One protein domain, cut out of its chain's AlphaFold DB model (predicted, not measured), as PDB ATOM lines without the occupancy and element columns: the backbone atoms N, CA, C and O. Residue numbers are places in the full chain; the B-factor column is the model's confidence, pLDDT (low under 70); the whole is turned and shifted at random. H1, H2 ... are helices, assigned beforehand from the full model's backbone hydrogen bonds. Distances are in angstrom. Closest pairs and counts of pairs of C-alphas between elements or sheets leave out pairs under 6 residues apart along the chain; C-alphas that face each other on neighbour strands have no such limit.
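AT A GLANCE: This is residues 257 to 382 of the 596 residues of an uncharacterized protein of Zhongshania aliphaticivorans (UniProt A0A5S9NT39). What does the model look like at first sight? One long helix, H5, makes the long axis, with H2 packed side by side along part of it in the opposite direction, and H4 makes an L with H5 near the first residues of both. H1 lies across the last residues of H2, and residues 373 to 382, at the end of H5, and residues 330 to 336 stick out. What is it made of? The printed part has 126 residues with five named helices, H1 to H5 in order along the chain, and no named strand; the class is all helix. How compact is it? It is only just loose, close to extended, with a radius of gyration of the C-alphas of 20.4 A and spans of 71 by 34 by 20 A.

IN THESE COORDINATES: Where is the longest helix? H5 is residues 343 to 382, 57.8 A from C-alpha 343 at (-35.245, 26.136, 16.401) to C-alpha 382 at (-19.148, -20.711, 46.159). Where are the others? H2 is residues 284 to 306, 32.0 A long, beginning at C-alpha 284 at (-23.906, -6.132, 33.752). H4 is residues 318 to 331, 20.0 A long. H1 is residues 261 to 268, 10.5 A long, and H3 is residues 312 to 315, 4.9 A long.

HOW THE PARTS SIT: What touches H5? H2 touches it at a shallow tilt of 22 degrees, opposite ways, with the closest C-alphas, those of Ser 288 and Ala 364, 4.6 A apart. Which helices are near its beginning? H4 is close but not clearly touching, about perpendicular at 89 degrees, with the closest C-alphas, those of Tyr 318 and Pro 343, 7.6 A apart. H3 is also close but not clearly touching H5, with the closest C-alphas, those of Leu 315 and Pro 343, 6.0 A apart; H3 and H4 meet only through their link. Where is H1? H1 touches H2, about perpendicular at 77 degrees, with residues 301 to 306 of H2 alone; the closest C-alphas, those of Ala 265 and Val 305, are 6.1 A apart. H1 and H4 are apart. How do the helix backbones run? In H1, H2 and H5 every O i to N i+4 pair is within hydrogen-bond range, in H4 9 of 10 are, and H3 is too short for such a pair.

THE WHOLE: How large is it? The two C-alphas farthest apart, those of Arg 331 and Gln 380, are 71.0 A apart. Which links are long? The links H1 to H2, with 15 residues, and H4 to H5, with 11, are long; H2 to H3 and H3 to H4 are tight. Is anything missing or uncertain? The printed part has no cut, its mean pLDDT is 90.5, and no printed residue is under 70.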
ATOM      1  N   LYS A 257     -30.830  21.885   6.591       92.62
ATOM      2  CA  LYS A 257     -29.896  21.105   7.424       92.62
ATOM      3  C   LYS A 257     -28.644  21.900   7.848       92.62
ATOM      4  O   LYS A 257     -28.279  21.793   9.013       92.62
ATOM      5  N   PRO A 258     -28.027  22.763   7.011       94.38
ATOM      6  CA  PRO A 258     -26.873  23.566   7.426       94.38
ATOM      7  C   PRO A 258     -27.123  24.585   8.548       94.38
ATOM      8  O   PRO A 258     -26.164  25.182   9.028       94.38
ATOM      9  N   LEU A 259     -28.381  24.795   8.946       94.31
ATOM     10  CA  LEU A 259     -28.800  25.685  10.028       94.31
ATOM     11  C   LEU A 259     -29.201  24.930  11.309       94.31
ATOM     12  O   LEU A 259     -29.616  25.578  12.260       94.31
ATOM     13  N   THR A 260     -29.125  23.592  11.354       92.44
ATOM     14  CA  THR A 260     -29.520  22.809  12.539       92.44
ATOM     15  C   THR A 260     -28.320  22.379  13.382       92.44
ATOM     16  O   THR A 260     -27.234  22.112  12.863       92.44
ATOM     17  N   PHE A 261     -28.532  22.248  14.695       93.25
ATOM     18  CA  PHE A 261     -27.525  21.716  15.619       93.25
ATOM     19  C   PHE A 261     -27.022  20.330  15.185       93.25
ATOM     20  O   PHE A 261     -25.818  20.097  15.158       93.25
ATOM     21  N   GLU A 262     -27.933  19.433  14.781       91.62
ATOM     22  CA  GLU A 262     -27.614  18.055  14.364       91.62
ATOM     23  C   GLU A 262     -26.539  18.018  13.266       91.62
ATOM     24  O   GLU A 262     -25.662  17.160  13.281       91.62
ATOM     25  N   TYR A 263     -26.569  18.967  12.328       92.50
ATOM     26  CA  TYR A 263     -25.564  19.067  11.270       92.50
ATOM     27  C   TYR A 263     -24.209  19.580  11.761       92.50
ATOM     28  O   TYR A 263     -23.175  19.159  11.241       92.50
ATOM     29  N   LEU A 264     -24.196  20.483  12.744       93.38
ATOM     30  CA  LEU A 264     -22.955  20.960  13.348       93.38
ATOM     31  C   LEU A 264     -22.305  19.852  14.193       93.38
ATOM     32  O   LEU A 264     -21.103  19.630  14.065       93.38
ATOM     33  N   ALA A 265     -23.104  19.093  14.948       94.69
ATOM     34  CA  ALA A 265     -22.665  17.914  15.694       94.69
ATOM     35  C   ALA A 265     -22.166  16.789  14.763       94.69
ATOM     36  O   ALA A 265     -21.075  16.257  14.959       94.69
ATOM     37  N   GLU A 266     -22.896  16.496  13.678       94.44
ATOM     38  CA  GLU A 266     -22.467  15.561  12.623       94.44
ATOM     39  C   GLU A 266     -21.143  15.995  11.967       94.44
ATOM     40  O   GLU A 266     -20.308  15.148  11.657       94.44
ATOM     41  N   LYS A 267     -20.914  17.305  11.795       95.31
ATOM     42  CA  LYS A 267     -19.646  17.855  11.284       95.31
ATOM     43  C   LYS A 267     -18.498  17.841  12.290       95.31
ATOM     44  O   LYS A 267     -17.353  17.723  11.860       95.31
ATOM     45  N   ALA A 268     -18.784  17.973  13.581       94.44
ATOM     46  CA  ALA A 268     -17.801  17.805  14.649       94.44
ATOM     47  C   ALA A 268     -17.422  16.326  14.865       94.44
ATOM     48  O   ALA A 268     -16.383  16.039  15.450       94.44
ATOM     49  N   GLY A 269     -18.235  15.393  14.355       95.12
ATOM     50  CA  GLY A 269     -18.049  13.953  14.532       95.12
ATOM     51  C   GLY A 269     -18.670  13.407  15.820       95.12
ATOM     52  O   GLY A 269     -18.322  12.301  16.227       95.12
ATOM     53  N   CYS A 270     -19.575  14.156  16.459       94.06
ATOM     54  CA  CYS A 270     -20.189  13.743  17.716       94.06
ATOM     55  C   CYS A 270     -21.074  12.493  17.556       94.06
ATOM     56  O   CYS A 270     -21.716  12.319  16.512       94.06
ATOM     57  N   PRO A 271     -21.175  11.644  18.599       91.31
ATOM     58  CA  PRO A 271     -22.153  10.563  18.638       91.31
ATOM     59  C   PRO A 271     -23.579  11.103  18.461       91.31
ATOM     60  O   PRO A 271     -23.946  12.117  19.059       91.31
ATOM     61  N   LYS A 272     -24.379  10.425  17.631       87.81
ATOM     62  CA  LYS A 272     -25.774  10.806  17.346       87.81
ATOM     63  C   LYS A 272     -26.770  10.254  18.357       87.81
ATOM     64  O   LYS A 272     -27.758  10.915  18.666       87.81
ATOM     65  N   ASP A 273     -26.492   9.054  18.848       87.12
ATOM     66  CA  ASP A 273     -27.380   8.264  19.689       87.12
ATOM     67  C   ASP A 273     -26.756   8.080  21.078       87.12
ATOM     68  O   ASP A 273     -25.542   7.908  21.207       87.12
ATOM     69  N   ILE A 274     -27.597   8.096  22.112       90.94
ATOM     70  CA  ILE A 274     -27.212   7.782  23.494       90.94
ATOM     71  C   ILE A 274     -27.323   6.270  23.742       90.94
ATOM     72  O   ILE A 274     -28.156   5.587  23.146       90.94
ATOM     73  N   ALA A 275     -26.507   5.727  24.642       87.50
ATOM     74  CA  ALA A 275     -26.499   4.302  24.949       87.50
ATOM     75  C   ALA A 275     -27.750   3.852  25.721       87.50
ATOM     76  O   ALA A 275     -27.950   4.200  26.887       87.50
ATOM     77  N   ASN A 276     -28.548   2.984  25.097       79.06
ATOM     78  CA  ASN A 276     -29.664   2.295  25.737       79.06
ATOM     79  C   ASN A 276     -29.203   0.949  26.344       79.06
ATOM     80  O   ASN A 276     -28.714   0.089  25.604       79.06
ATOM     81  N   PRO A 277     -29.426   0.683  27.650       71.06
ATOM     82  CA  PRO A 277     -29.093  -0.601  28.279       71.06
ATOM     83  C   PRO A 277     -29.699  -1.840  27.597       71.06
ATOM     84  O   PRO A 277     -29.173  -2.940  27.747       71.06
ATOM     85  N   ARG A 278     -30.801  -1.686  26.848       74.88
ATOM     86  CA  ARG A 278     -31.472  -2.788  26.130       74.88
ATOM     87  C   ARG A 278     -30.808  -3.179  24.808       74.88
ATOM     88  O   ARG A 278     -31.165  -4.209  24.246       74.88
ATOM     89  N   GLU A 279     -29.895  -2.356  24.302       80.00
ATOM     90  CA  GLU A 279     -29.287  -2.504  22.971       80.00
ATOM     91  C   GLU A 279     -27.809  -2.930  23.049       80.00
ATOM     92  O   GLU A 279     -27.227  -3.367  22.056       80.00
ATOM     93  N   ILE A 280     -27.213  -2.873  24.245       82.81
ATOM     94  CA  ILE A 280     -25.828  -3.267  24.507       82.81
ATOM     95  C   ILE A 280     -25.785  -4.706  25.030       82.81
ATOM     96  O   ILE A 280     -26.371  -5.034  26.062       82.81
ATOM     97  N   ASN A 281     -25.039  -5.566  24.337       79.12
ATOM     98  CA  ASN A 281     -24.811  -6.955  24.739       79.12
ATOM     99  C   ASN A 281     -23.606  -7.069  25.686       79.12
ATOM    100  O   ASN A 281     -22.566  -6.465  25.437       79.12
ATOM    101  N   GLY A 282     -23.722  -7.896  26.726       82.00
ATOM    102  CA  GLY A 282     -22.639  -8.202  27.663       82.00
ATOM    103  C   GLY A 282     -23.168  -8.666  29.018       82.00
ATOM    104  O   GLY A 282     -24.376  -8.786  29.213       82.00
ATOM    105  N   ASP A 283     -22.265  -8.901  29.968       83.94
ATOM    106  CA  ASP A 283     -22.614  -8.918  31.388       83.94
ATOM    107  C   ASP A 283     -22.915  -7.495  31.909       83.94
ATOM    108  O   ASP A 283     -22.591  -6.496  31.263       83.94
ATOM    109  N   ARG A 284     -23.489  -7.398  33.115       83.25
ATOM    110  CA  ARG A 284     -23.906  -6.132  33.752       83.25
ATOM    111  C   ARG A 284     -22.773  -5.102  33.868       83.25
ATOM    112  O   ARG A 284     -23.028  -3.906  33.728       83.25
ATOM    113  N   ARG A 285     -21.526  -5.535  34.089       86.50
ATOM    114  CA  ARG A 285     -20.353  -4.658  34.229       86.50
ATOM    115  C   ARG A 285     -19.877  -4.166  32.861       86.50
ATOM    116  O   ARG A 285     -19.630  -2.974  32.693       86.50
ATOM    117  N   SER A 286     -19.818  -5.058  31.874       87.50
ATOM    118  CA  SER A 286     -19.497  -4.734  30.477       87.50
ATOM    119  C   SER A 286     -20.527  -3.783  29.846       87.50
ATOM    120  O   SER A 286     -20.153  -2.779  29.232       87.50
ATOM    121  N   GLN A 287     -21.822  -4.030  30.080       90.06
ATOM    122  CA  GLN A 287     -22.919  -3.141  29.683       90.06
ATOM    123  C   GLN A 287     -22.765  -1.753  30.314       90.06
ATOM    124  O   GLN A 287     -22.709  -0.761  29.589       90.06
ATOM    125  N   SER A 288     -22.618  -1.680  31.641       89.94
ATOM    126  CA  SER A 288     -22.504  -0.413  32.378       89.94
ATOM    127  C   SER A 288     -21.290   0.413  31.941       89.94
ATOM    128  O   SER A 288     -21.433   1.590  31.625       89.94
ATOM    129  N   ASN A 289     -20.112  -0.207  31.805       89.62
ATOM    130  CA  ASN A 289     -18.912   0.467  31.296       89.62
ATOM    131  C   ASN A 289     -19.093   0.997  29.860       89.62
ATOM    132  O   ASN A 289     -18.561   2.052  29.513       89.62
ATOM    133  N   THR A 290     -19.846   0.278  29.022       91.56
ATOM    134  CA  THR A 290     -20.132   0.695  27.641       91.56
ATOM    135  C   THR A 290     -21.120   1.862  27.593       91.56
ATOM    136  O   THR A 290     -20.904   2.786  26.810       91.56
ATOM    137  N   ILE A 291     -22.147   1.861  28.456       91.81
ATOM    138  CA  ILE A 291     -23.077   2.988  28.633       91.81
ATOM    139  C   ILE A 291     -22.313   4.233  29.083       91.81
ATOM    140  O   ILE A 291     -22.441   5.275  28.448       91.81
ATOM    141  N   ILE A 292     -21.481   4.109  30.128       91.50
ATOM    142  CA  ILE A 292     -20.708   5.229  30.685       91.50
ATOM    143  C   ILE A 292     -19.855   5.889  29.603       91.50
ATOM    144  O   ILE A 292     -19.940   7.101  29.435       91.50
ATOM    145  N   ARG A 293     -19.090   5.104  28.829       93.88
ATOM    146  CA  ARG A 293     -18.254   5.645  27.748       93.88
ATOM    147  C   ARG A 293     -19.089   6.351  26.677       93.88
ATOM    148  O   ARG A 293     -18.848   7.517  26.415       93.88
ATOM    149  N   ILE A 294     -20.074   5.673  26.082       92.62
ATOM    150  CA  ILE A 294     -20.844   6.233  24.954       92.62
ATOM    151  C   ILE A 294     -21.605   7.498  25.371       92.62
ATOM    152  O   ILE A 294     -21.647   8.463  24.612       92.62
ATOM    153  N   ASN A 295     -22.179   7.522  26.576       94.62
ATOM    154  CA  ASN A 295     -22.892   8.697  27.067       94.62
ATOM    155  C   ASN A 295     -21.941   9.839  27.442       94.62
ATOM    156  O   ASN A 295     -22.301  10.992  27.226       94.62
ATOM    157  N   LEU A 296     -20.738   9.550  27.952       94.69
ATOM    158  CA  LEU A 296     -19.725  10.575  28.206       94.69
ATOM    159  C   LEU A 296     -19.228  11.186  26.886       94.69
ATOM    160  O   LEU A 296     -19.311  12.399  26.722       94.69
ATOM    161  N   ASP A 297     -18.847  10.346  25.915       93.88
ATOM    162  CA  ASP A 297     -18.455  10.757  24.558       93.88
ATOM    163  C   ASP A 297     -19.561  11.612  23.891       93.88
ATOM    164  O   ASP A 297     -19.281  12.598  23.201       93.88
ATOM    165  N   TYR A 298     -20.836  11.252  24.107       94.81
ATOM    166  CA  TYR A 298     -21.997  12.017  23.641       94.81
ATOM    167  C   TYR A 298     -22.095  13.381  24.334       94.81
ATOM    168  O   TYR A 298     -22.234  14.393  23.645       94.81
ATOM    169  N   ILE A 299     -22.043  13.424  25.671       94.25
ATOM    170  CA  ILE A 299     -22.205  14.655  26.457       94.25
ATOM    171  C   ILE A 299     -21.083  15.641  26.156       94.25
ATOM    172  O   ILE A 299     -21.378  16.797  25.859       94.25
ATOM    173  N   GLU A 300     -19.821  15.208  26.207       93.62
ATOM    174  CA  GLU A 300     -18.663  16.090  26.024       93.62
ATOM    175  C   GLU A 300     -18.698  16.754  24.639       93.62
ATOM    176  O   GLU A 300     -18.687  17.984  24.537       93.62
ATOM    177  N   CYS A 301     -18.861  15.959  23.575       95.62
ATOM    178  CA  CYS A 301     -18.864  16.479  22.207       95.62
ATOM    179  C   CYS A 301     -20.095  17.347  21.905       95.62
ATOM    180  O   CYS A 301     -19.964  18.445  21.359       95.62
ATOM    181  N   ASN A 302     -21.305  16.903  22.277       93.94
ATOM    182  CA  ASN A 302     -22.509  17.691  22.000       93.94
ATOM    183  C   ASN A 302     -22.556  18.981  22.837       93.94
ATOM    184  O   ASN A 302     -23.085  19.978  22.349       93.94
ATOM    185  N   SER A 303     -21.957  19.009  24.034       93.50
ATOM    186  CA  SER A 303     -21.828  20.237  24.834       93.50
ATOM    187  C   SER A 303     -20.864  21.242  24.193       93.50
ATOM    188  O   SER A 303     -21.239  22.399  24.018       93.50
ATOM    189  N   GLU A 304     -19.674  20.812  23.753       94.50
ATOM    190  CA  GLU A 304     -18.708  21.692  23.064       94.50
ATOM    191  C   GLU A 304     -19.296  22.291  21.768       94.50
ATOM    192  O   GLU A 304     -19.042  23.449  21.419       94.50
ATOM    193  N   VAL A 305     -20.116  21.518  21.051       95.31
ATOM    194  CA  VAL A 305     -20.849  22.003  19.872       95.31
ATOM    195  C   VAL A 305     -21.968  22.973  20.263       95.31
ATOM    196  O   VAL A 305     -22.178  23.964  19.561       95.31
ATOM    197  N   LEU A 306     -22.669  22.728  21.374       93.00
ATOM    198  CA  LEU A 306     -23.785  23.556  21.838       93.00
ATOM    199  C   LEU A 306     -23.323  24.946  22.290       93.00
ATOM    200  O   LEU A 306     -23.964  25.932  21.935       93.00
ATOM    201  N   GLU A 307     -22.174  25.043  22.963       92.56
ATOM    202  CA  GLU A 307     -21.533  26.321  23.320       92.56
ATOM    203  C   GLU A 307     -21.207  27.207  22.103       92.56
ATOM    204  O   GLU A 307     -21.088  28.427  22.229       92.56
ATOM    205  N   ARG A 308     -21.050  26.607  20.915       92.88
ATOM    206  CA  ARG A 308     -20.654  27.287  19.668       92.88
ATOM    207  C   ARG A 308     -21.786  27.424  18.651       92.88
ATOM    208  O   ARG A 308     -21.578  28.018  17.591       92.88
ATOM    209  N   TYR A 309     -22.960  26.867  18.931       93.75
ATOM    210  CA  TYR A 309     -24.091  26.872  18.012       93.75
ATOM    211  C   TYR A 309     -24.926  28.153  18.168       93.75
ATOM    212  O   TYR A 309     -25.647  28.336  19.147       93.75
ATOM    213  N   ASP A 310     -24.875  29.023  17.158       93.44
ATOM    214  CA  ASP A 310     -25.773  30.175  17.065       93.44
ATOM    215  C   ASP A 310     -27.135  29.761  16.477       93.44
ATOM    216  O   ASP A 310     -27.244  29.329  15.327       93.44
ATOM    217  N   ILE A 311     -28.193  29.927  17.273       93.62
ATOM    218  CA  ILE A 311     -29.586  29.668  16.891       93.62
ATOM    219  C   ILE A 311     -30.189  30.784  16.016       93.62
ATOM    220  O   ILE A 311     -31.129  30.531  15.253       93.62
ATOM    221  N   ALA A 312     -29.678  32.017  16.093       94.94
ATOM    222  CA  ALA A 312     -30.298  33.184  15.463       94.94
ATOM    223  C   ALA A 312     -30.401  33.090  13.921       94.94
ATOM    224  O   ALA A 312     -31.455  33.455  13.390       94.94
ATOM    225  N   PRO A 313     -29.417  32.542  13.173       95.44
ATOM    226  CA  PRO A 313     -29.517  32.338  11.727       95.44
ATOM    227  C   PRO A 313     -30.616  31.355  11.310       95.44
ATOM    228  O   PRO A 313     -31.140  31.479  10.200       95.44
ATOM    229  N   TYR A 314     -30.970  30.390  12.169       95.56
ATOM    230  CA  TYR A 314     -32.091  29.481  11.922       95.56
ATOM    231  C   TYR A 314     -33.419  30.157  12.282       95.56
ATOM    232  O   TYR A 314     -34.338  30.173  11.463       95.56
ATOM    233  N   LEU A 315     -33.495  30.803  13.453       96.00
ATOM    234  CA  LEU A 315     -34.687  31.517  13.923       96.00
ATOM    235  C   LEU A 315     -35.129  32.629  12.961       96.00
ATOM    236  O   LEU A 315     -36.291  32.670  12.567       96.00
ATOM    237  N   ALA A 316     -34.195  33.453  12.480       96.50
ATOM    238  CA  ALA A 316     -34.473  34.525  11.522       96.50
ATOM    239  C   ALA A 316     -34.960  34.030  10.142       96.50
ATOM    240  O   ALA A 316     -35.501  34.814   9.362       96.50
ATOM    241  N   LYS A 317     -34.769  32.742   9.822       96.25
ATOM    242  CA  LYS A 317     -35.178  32.123   8.550       96.25
ATOM    243  C   LYS A 317     -36.352  31.155   8.681       96.25
ATOM    244  O   LYS A 317     -36.904  30.770   7.653       96.25
ATOM    245  N   TYR A 318     -36.734  30.753   9.893       95.75
ATOM    246  CA  TYR A 318     -37.619  29.608  10.122       95.75
ATOM    247  C   TYR A 318     -38.941  29.693   9.341       95.75
ATOM    248  O   TYR A 318     -39.231  28.794   8.558       95.75
ATOM    249  N   GLU A 319     -39.678  30.802   9.433       95.94
ATOM    250  CA  GLU A 319     -40.942  30.986   8.696       95.94
ATOM    251  C   GLU A 319     -40.769  30.930   7.167       95.94
ATOM    252  O   GLU A 319     -41.614  30.388   6.452       95.94
ATOM    253  N   GLN A 320     -39.643  31.424   6.640       96.25
ATOM    254  CA  GLN A 320     -39.334  31.349   5.206       96.25
ATOM    255  C   GLN A 320     -39.014  29.912   4.775       96.25
ATOM    256  O   GLN A 320     -39.427  29.480   3.696       96.25
ATOM    257  N   LEU A 321     -38.312  29.156   5.626       95.88
ATOM    258  CA  LEU A 321     -38.035  27.735   5.416       95.88
ATOM    259  C   LEU A 321     -39.332  26.916   5.479       95.88
ATOM    260  O   LEU A 321     -39.547  26.085   4.606       95.88
ATOM    261  N   VAL A 322     -40.232  27.194   6.428       95.44
ATOM    262  CA  VAL A 322     -41.552  26.546   6.538       95.44
ATOM    263  C   VAL A 322     -42.426  26.848   5.322       95.44
ATOM    264  O   VAL A 322     -42.997  25.924   4.738       95.44
ATOM    265  N   ALA A 323     -42.508  28.105   4.876       95.06
ATOM    266  CA  ALA A 323     -43.260  28.456   3.671       95.06
ATOM    267  C   ALA A 323     -42.706  27.749   2.417       95.06
ATOM    268  O   ALA A 323     -43.470  27.256   1.580       95.06
ATOM    269  N   ARG A 324     -41.375  27.647   2.300       94.81
ATOM    270  CA  ARG A 324     -40.692  26.976   1.184       94.81
ATOM    271  C   ARG A 324     -40.827  25.453   1.224       94.81
ATOM    272  O   ARG A 324     -41.089  24.858   0.181       94.81
ATOM    273  N   GLU A 325     -40.714  24.841   2.400       95.12
ATOM    274  CA  GLU A 325     -40.935  23.407   2.615       95.12
ATOM    275  C   GLU A 325     -42.355  23.025   2.209       95.12
ATOM    276  O   GLU A 325     -42.502  22.159   1.354       95.12
ATOM    277  N   ASN A 326     -43.383  23.729   2.702       94.25
ATOM    278  CA  ASN A 326     -44.773  23.454   2.324       94.25
ATOM    279  C   ASN A 326     -44.996  23.629   0.808       94.25
ATOM    280  O   ASN A 326     -45.648  22.796   0.182       94.25
ATOM    281  N   THR A 327     -44.419  24.670   0.195       94.19
ATOM    282  CA  THR A 327     -44.549  24.936  -1.254       94.19
ATOM    283  C   THR A 327     -43.917  23.838  -2.117       94.19
ATOM    284  O   THR A 327     -44.476  23.458  -3.149       94.19
ATOM    285  N   LEU A 328     -42.751  23.322  -1.718       94.19
ATOM    286  CA  LEU A 328     -42.090  22.210  -2.403       94.19
ATOM    287  C   LEU A 328     -42.804  20.881  -2.103       94.19
ATOM    288  O   LEU A 328     -43.070  20.114  -3.023       94.19
ATOM    289  N   TRP A 329     -43.193  20.635  -0.851       93.06
ATOM    290  CA  TRP A 329     -43.913  19.436  -0.416       93.06
ATOM    291  C   TRP A 329     -45.239  19.252  -1.159       93.06
ATOM    292  O   TRP A 329     -45.491  18.179  -1.707       93.06
ATOM    293  N   GLU A 330     -46.062  20.298  -1.254       91.00
ATOM    294  CA  GLU A 330     -47.363  20.224  -1.927       91.00
ATOM    295  C   GLU A 330     -47.254  19.967  -3.438       91.00
ATOM    296  O   GLU A 330     -48.160  19.370  -4.020       91.00
ATOM    297  N   ARG A 331     -46.122  20.327  -4.057       92.12
ATOM    298  CA  ARG A 331     -45.800  20.031  -5.466       92.12
ATOM    299  C   ARG A 331     -45.009  18.729  -5.679       92.12
ATOM    300  O   ARG A 331     -44.790  18.351  -6.829       92.12
ATOM    301  N   SER A 332     -44.550  18.072  -4.615       92.31
ATOM    302  CA  SER A 332     -43.729  16.854  -4.674       92.31
ATOM    303  C   SER A 332     -44.558  15.584  -4.928       92.31
ATOM    304  O   SER A 332     -45.789  15.604  -4.949       92.31
ATOM    305  N   SER A 333     -43.889  14.436  -5.047       90.12
ATOM    306  CA  SER A 333     -44.531  13.113  -5.010       90.12
ATOM    307  C   SER A 333     -45.013  12.687  -3.610       90.12
ATOM    308  O   SER A 333     -45.568  11.597  -3.460       90.12
ATOM    309  N   LYS A 334     -44.789  13.524  -2.587       88.62
ATOM    310  CA  LYS A 334     -45.122  13.326  -1.166       88.62
ATOM    311  C   LYS A 334     -44.628  12.004  -0.560       88.62
ATOM    312  O   LYS A 334     -45.272  11.438   0.321       88.62
ATOM    313  N   LYS A 335     -43.474  11.509  -1.021       81.44
ATOM    314  CA  LYS A 335     -42.869  10.253  -0.536       81.44
ATOM    315  C   LYS A 335     -42.227  10.347   0.849       81.44
ATOM    316  O   LYS A 335     -42.315   9.394   1.614       81.44
ATOM    317  N   GLU A 336     -41.559  11.456   1.152       77.88
ATOM    318  CA  GLU A 336     -40.720  11.606   2.346       77.88
ATOM    319  C   GLU A 336     -40.782  13.059   2.824       77.88
ATOM    320  O   GLU A 336     -40.201  13.936   2.186       77.88
ATOM    321  N   ARG A 337     -41.524  13.338   3.908       86.25
ATOM    322  CA  ARG A 337     -41.594  14.694   4.472       86.25
ATOM    323  C   ARG A 337     -40.499  14.887   5.509       86.25
ATOM    324  O   ARG A 337     -40.468  14.171   6.508       86.25
ATOM    325  N   HIS A 338     -39.662  15.898   5.318       82.69
ATOM    326  CA  HIS A 338     -38.743  16.359   6.345       82.69
ATOM    327  C   HIS A 338     -39.454  17.382   7.239       82.69
ATOM    328  O   HIS A 338     -39.733  18.507   6.827       82.69
ATOM    329  N   SER A 339     -39.800  16.979   8.463       79.19
ATOM    330  CA  SER A 339     -40.477  17.860   9.418       79.19
ATOM    331  C   SER A 339     -39.511  18.922   9.945       79.19
ATOM    332  O   SER A 339     -38.587  18.593  10.688       79.19
ATOM    333  N   LEU A 340     -39.743  20.196   9.619       90.25
ATOM    334  CA  LEU A 340     -38.951  21.292  10.180       90.25
ATOM    335  C   LEU A 340     -39.279  21.470  11.670       90.25
ATOM    336  O   LEU A 340     -40.377  21.881  12.040       90.25
ATOM    337  N   THR A 341     -38.317  21.160  12.536       89.88
ATOM    338  CA  THR A 341     -38.432  21.372  13.987       89.88
ATOM    339  C   THR A 341     -38.145  22.834  14.331       89.88
ATOM    340  O   THR A 341     -37.113  23.358  13.914       89.88
ATOM    341  N   HIS A 342     -39.027  23.483  15.107       92.12
ATOM    342  CA  HIS A 342     -38.824  24.860  15.589       92.12
ATOM    343  C   HIS A 342     -37.443  25.006  16.261       92.12
ATOM    344  O   HIS A 342     -37.111  24.135  17.071       92.12
ATOM    345  N   PRO A 343     -36.654  26.067  15.998       90.75
ATOM    346  CA  PRO A 343     -35.245  26.136  16.401       90.75
ATOM    347  C   PRO A 343     -35.010  25.895  17.897       90.75
ATOM    348  O   PRO A 343     -34.108  25.156  18.282       90.75
ATOM    349  N   GLU A 344     -35.875  26.449  18.747       89.25
ATOM    350  CA  GLU A 344     -35.822  26.282  20.207       89.25
ATOM    351  C   GLU A 344     -36.043  24.824  20.638       89.25
ATOM    352  O   GLU A 344     -35.418  24.342  21.578       89.25
ATOM    353  N   ARG A 345     -36.906  24.082  19.927       88.62
ATOM    354  CA  ARG A 345     -37.150  22.659  20.205       88.62
ATOM    355  C   ARG A 345     -35.947  21.799  19.835       88.62
ATOM    356  O   ARG A 345     -35.750  20.767  20.465       88.62
ATOM    357  N   THR A 346     -35.142  22.216  18.855       84.94
ATOM    358  CA  THR A 346     -33.869  21.553  18.547       84.94
ATOM    359  C   THR A 346     -32.908  21.662  19.734       84.94
ATOM    360  O   THR A 346     -32.352  20.648  20.135       84.94
ATOM    361  N   ILE A 347     -32.781  22.843  20.352       87.00
ATOM    362  CA  ILE A 347     -31.952  23.025  21.558       87.00
ATOM    363  C   ILE A 347     -32.501  22.235  22.746       87.00
ATOM    364  O   ILE A 347     -31.764  21.472  23.366       87.00
ATOM    365  N   ASN A 348     -33.798  22.358  23.030       87.00
ATOM    366  CA  ASN A 348     -34.412  21.664  24.163       87.00
ATOM    367  C   ASN A 348     -34.318  20.134  24.027       87.00
ATOM    368  O   ASN A 348     -34.143  19.449  25.028       87.00
ATOM    369  N   GLY A 349     -34.384  19.598  22.801       88.38
ATOM    370  CA  GLY A 349     -34.170  18.174  22.535       88.38
ATOM    371  C   GLY A 349     -32.732  17.718  22.799       88.38
ATOM    372  O   GLY A 349     -32.538  16.662  23.388       88.38
ATOM    373  N   VAL A 350     -31.731  18.525  22.432       88.88
ATOM    374  CA  VAL A 350     -30.309  18.235  22.707       88.88
ATOM    375  C   VAL A 350     -30.021  18.274  24.206       88.88
ATOM    376  O   VAL A 350     -29.400  17.351  24.726       88.88
ATOM    377  N   LEU A 351     -30.523  19.292  24.914       89.50
ATOM    378  CA  LEU A 351     -30.421  19.379  26.375       89.50
ATOM    379  C   LEU A 351     -31.074  18.163  27.046       89.50
ATOM    380  O   LEU A 351     -30.442  17.509  27.869       89.50
ATOM    381  N   GLN A 352     -32.280  17.779  26.614       92.56
ATOM    382  CA  GLN A 352     -32.950  16.575  27.109       92.56
ATOM    383  C   GLN A 352     -32.143  15.292  26.827       92.56
ATOM    384  O   GLN A 352     -32.101  14.406  27.676       92.56
ATOM    385  N   SER A 353     -31.489  15.167  25.667       92.56
ATOM    386  CA  SER A 353     -30.610  14.025  25.375       92.56
ATOM    387  C   SER A 353     -29.330  14.021  26.216       92.56
ATOM    388  O   SER A 353     -28.879  12.944  26.596       92.56
ATOM    389  N   ILE A 354     -28.772  15.188  26.555       91.81
ATOM    390  CA  ILE A 354     -27.639  15.331  27.485       91.81
ATOM    391  C   ILE A 354     -28.050  14.915  28.907       91.81
ATOM    392  O   ILE A 354     -27.349  14.117  29.531       91.81
ATOM    393  N   ASP A 355     -29.216  15.359  29.388       92.25
ATOM    394  CA  ASP A 355     -29.768  14.936  30.683       92.25
ATOM    395  C   ASP A 355     -30.037  13.418  30.708       92.25
ATOM    396  O   ASP A 355     -29.597  12.722  31.621       92.25
ATOM    397  N   MET A 356     -30.662  12.859  29.664       92.69
ATOM    398  CA  MET A 356     -30.887  11.410  29.549       92.69
ATOM    399  C   MET A 356     -29.582  10.604  29.456       92.69
ATOM    400  O   MET A 356     -29.507   9.489  29.980       92.69
ATOM    401  N   ALA A 357     -28.544  11.142  28.810       93.56
ATOM    402  CA  ALA A 357     -27.223  10.526  28.784       93.56
ATOM    403  C   ALA A 357     -26.603  10.496  30.194       93.56
ATOM    404  O   ALA A 357     -26.070   9.462  30.607       93.56
ATOM    405  N   LYS A 358     -26.737  11.592  30.952       91.38
ATOM    406  CA  LYS A 358     -26.249  11.732  32.331       91.38
ATOM    407  C   LYS A 358     -26.982  10.789  33.287       91.38
ATOM    408  O   LYS A 358     -26.322  10.055  34.021       91.38
ATOM    409  N   ASP A 359     -28.308  10.720  33.216       91.88
ATOM    410  CA  ASP A 359     -29.116   9.754  33.974       91.88
ATOM    411  C   ASP A 359     -28.703   8.304  33.649       91.88
ATOM    412  O   ASP A 359     -28.620   7.452  34.536       91.88
ATOM    413  N   GLY A 360     -28.364   8.023  32.384       91.69
ATOM    414  CA  GLY A 360     -27.803   6.738  31.961       91.69
ATOM    415  C   GLY A 360     -26.435   6.421  32.581       91.69
ATOM    416  O   GLY A 360     -26.194   5.272  32.952       91.69
ATOM    417  N   ILE A 361     -25.561   7.421  32.750       92.31
ATOM    418  CA  ILE A 361     -24.266   7.284  33.444       92.31
ATOM    419  C   ILE A 361     -24.484   7.012  34.940       92.31
ATOM    420  O   ILE A 361     -23.899   6.075  35.485       92.31
ATOM    421  N   GLU A 362     -25.345   7.784  35.606       91.81
ATOM    422  CA  GLU A 362     -25.652   7.608  37.033       91.81
ATOM    423  C   GLU A 362     -26.289   6.236  37.308       91.81
ATOM    424  O   GLU A 362     -25.874   5.520  38.226       91.81
ATOM    425  N   SER A 363     -27.220   5.808  36.449       91.62
ATOM    426  CA  SER A 363     -27.801   4.465  36.503       91.62
ATOM    427  C   SER A 363     -26.750   3.373  36.279       91.62
ATOM    428  O   SER A 363     -26.771   2.365  36.986       91.62
ATOM    429  N   ALA A 364     -25.819   3.553  35.337       92.19
ATOM    430  CA  ALA A 364     -24.748   2.591  35.085       92.19
ATOM    431  C   ALA A 364     -23.771   2.473  36.271       92.19
ATOM    432  O   ALA A 364     -23.350   1.365  36.602       92.19
ATOM    433  N   TYR A 365     -23.463   3.563  36.983       92.38
ATOM    434  CA  TYR A 365     -22.681   3.488  38.226       92.38
ATOM    435  C   TYR A 365     -23.414   2.737  39.350       92.38
ATOM    436  O   TYR A 365     -22.790   1.944  40.059       92.38
ATOM    437  N   SER A 366     -24.735   2.905  39.479       91.31
ATOM    438  CA  SER A 366     -25.548   2.097  40.402       91.31
ATOM    439  C   SER A 366     -25.548   0.606  40.026       91.31
ATOM    440  O   SER A 366     -25.562  -0.256  40.906       91.31
ATOM    441  N   GLU A 367     -25.521   0.288  38.732       90.44
ATOM    442  CA  GLU A 367     -25.474  -1.091  38.234       90.44
ATOM    443  C   GLU A 367     -24.095  -1.755  38.399       90.44
ATOM    444  O   GLU A 367     -24.015  -2.970  38.605       90.44
ATOM    445  N   LEU A 368     -23.010  -0.970  38.408       90.00
ATOM    446  CA  LEU A 368     -21.668  -1.426  38.787       90.00
ATOM    447  C   LEU A 368     -21.579  -1.792  40.277       90.00
ATOM    448  O   LEU A 368     -21.124  -2.886  40.602       90.00
ATOM    449  N   ASP A 369     -22.075  -0.938  41.177       91.62
ATOM    450  CA  ASP A 369     -22.138  -1.228  42.621       91.62
ATOM    451  C   ASP A 369     -23.002  -2.470  42.925       91.62
ATOM    452  O   ASP A 369     -22.633  -3.317  43.749       91.62
ATOM    453  N   LEU A 370     -24.119  -2.643  42.209       88.81
ATOM    454  CA  LEU A 370     -24.934  -3.855  42.300       88.81
ATOM    455  C   LEU A 370     -24.193  -5.093  41.762       88.81
ATOM    456  O   LEU A 370     -24.289  -6.162  42.372       88.81
ATOM    457  N   ALA A 371     -23.423  -4.970  40.676       86.56
ATOM    458  CA  ALA A 371     -22.568  -6.049  40.185       86.56
ATOM    459  C   ALA A 371     -21.496  -6.439  41.219       86.56
ATOM    460  O   ALA A 371     -21.382  -7.616  41.548       86.56
ATOM    461  N   ASP A 372     -20.792  -5.476  41.825       88.44
ATOM    462  CA  ASP A 372     -19.793  -5.738  42.873       88.44
ATOM    463  C   ASP A 372     -20.391  -6.449  44.102       88.44
ATOM    464  O   ASP A 372     -19.792  -7.388  44.644       88.44
ATOM    465  N   LYS A 373     -21.611  -6.075  44.510       90.25
ATOM    466  CA  LYS A 373     -22.360  -6.742  45.592       90.25
ATOM    467  C   LYS A 373     -22.777  -8.169  45.229       90.25
ATOM    468  O   LYS A 373     -22.704  -9.061  46.081       90.25
ATOM    469  N   LEU A 374     -23.188  -8.413  43.984       85.38
ATOM    470  CA  LEU A 374     -23.519  -9.754  43.494       85.38
ATOM    471  C   LEU A 374     -22.266 -10.631  43.360       85.38
ATOM    472  O   LEU A 374     -22.278 -11.763  43.838       85.38
ATOM    473  N   ASP A 375     -21.161 -10.100  42.838       85.81
ATOM    474  CA  ASP A 375     -19.875 -10.798  42.736       85.81
ATOM    475  C   ASP A 375     -19.318 -11.158  44.123       85.81
ATOM    476  O   ASP A 375     -18.728 -12.224  44.316       85.81
ATOM    477  N   ALA A 376     -19.491 -10.290  45.124       88.50
ATOM    478  CA  ALA A 376     -19.148 -10.593  46.516       88.50
ATOM    479  C   ALA A 376     -20.032 -11.713  47.102       88.50
ATOM    480  O   ALA A 376     -19.514 -12.646  47.719       88.50
ATOM    481  N   ARG A 377     -21.352 -11.661  46.870       88.31
ATOM    482  CA  ARG A 377     -22.304 -12.693  47.315       88.31
ATOM    483  C   ARG A 377     -22.041 -14.050  46.655       88.31
ATOM    484  O   ARG A 377     -22.083 -15.069  47.339       88.31
ATOM    485  N   ASN A 378     -21.752 -14.076  45.357       84.75
ATOM    486  CA  ASN A 378     -21.489 -15.309  44.616       84.75
ATOM    487  C   ASN A 378     -20.229 -16.005  45.145       84.75
ATOM    488  O   ASN A 378     -20.299 -17.179  45.496       84.75
ATOM    489  N   ARG A 379     -19.137 -15.261  45.377       85.00
ATOM    490  CA  ARG A 379     -17.920 -15.790  46.024       85.00
ATOM    491  C   ARG A 379     -18.176 -16.371  47.424       85.00
ATOM    492  O   ARG A 379     -17.579 -17.383  47.785       85.00
ATOM    493  N   GLN A 380     -19.084 -15.784  48.211       87.75
ATOM    494  CA  GLN A 380     -19.498 -16.353  49.506       87.75
ATOM    495  C   GLN A 380     -20.294 -17.660  49.345       87.75
ATOM    496  O   GLN A 380     -20.068 -18.612  50.094       87.75
ATOM    497  N   LEU A 381     -21.204 -17.728  48.366       81.94
ATOM    498  CA  LEU A 381     -21.993 -18.929  48.068       81.94
ATOM    499  C   LEU A 381     -21.127 -20.067  47.507       81.94
ATOM    500  O   LEU A 381     -21.320 -21.218  47.894       81.94
ATOM    501  N   GLU A 382     -20.142 -19.758  46.663       82.25
ATOM    502  CA  GLU A 382     -19.148 -20.711  46.159       82.25
ATOM    503  C   GLU A 382     -18.284 -21.275  47.289       82.25
ATOM    504  O   GLU A 382     -18.163 -22.493  47.408       82.25
TER     505      GLU A 382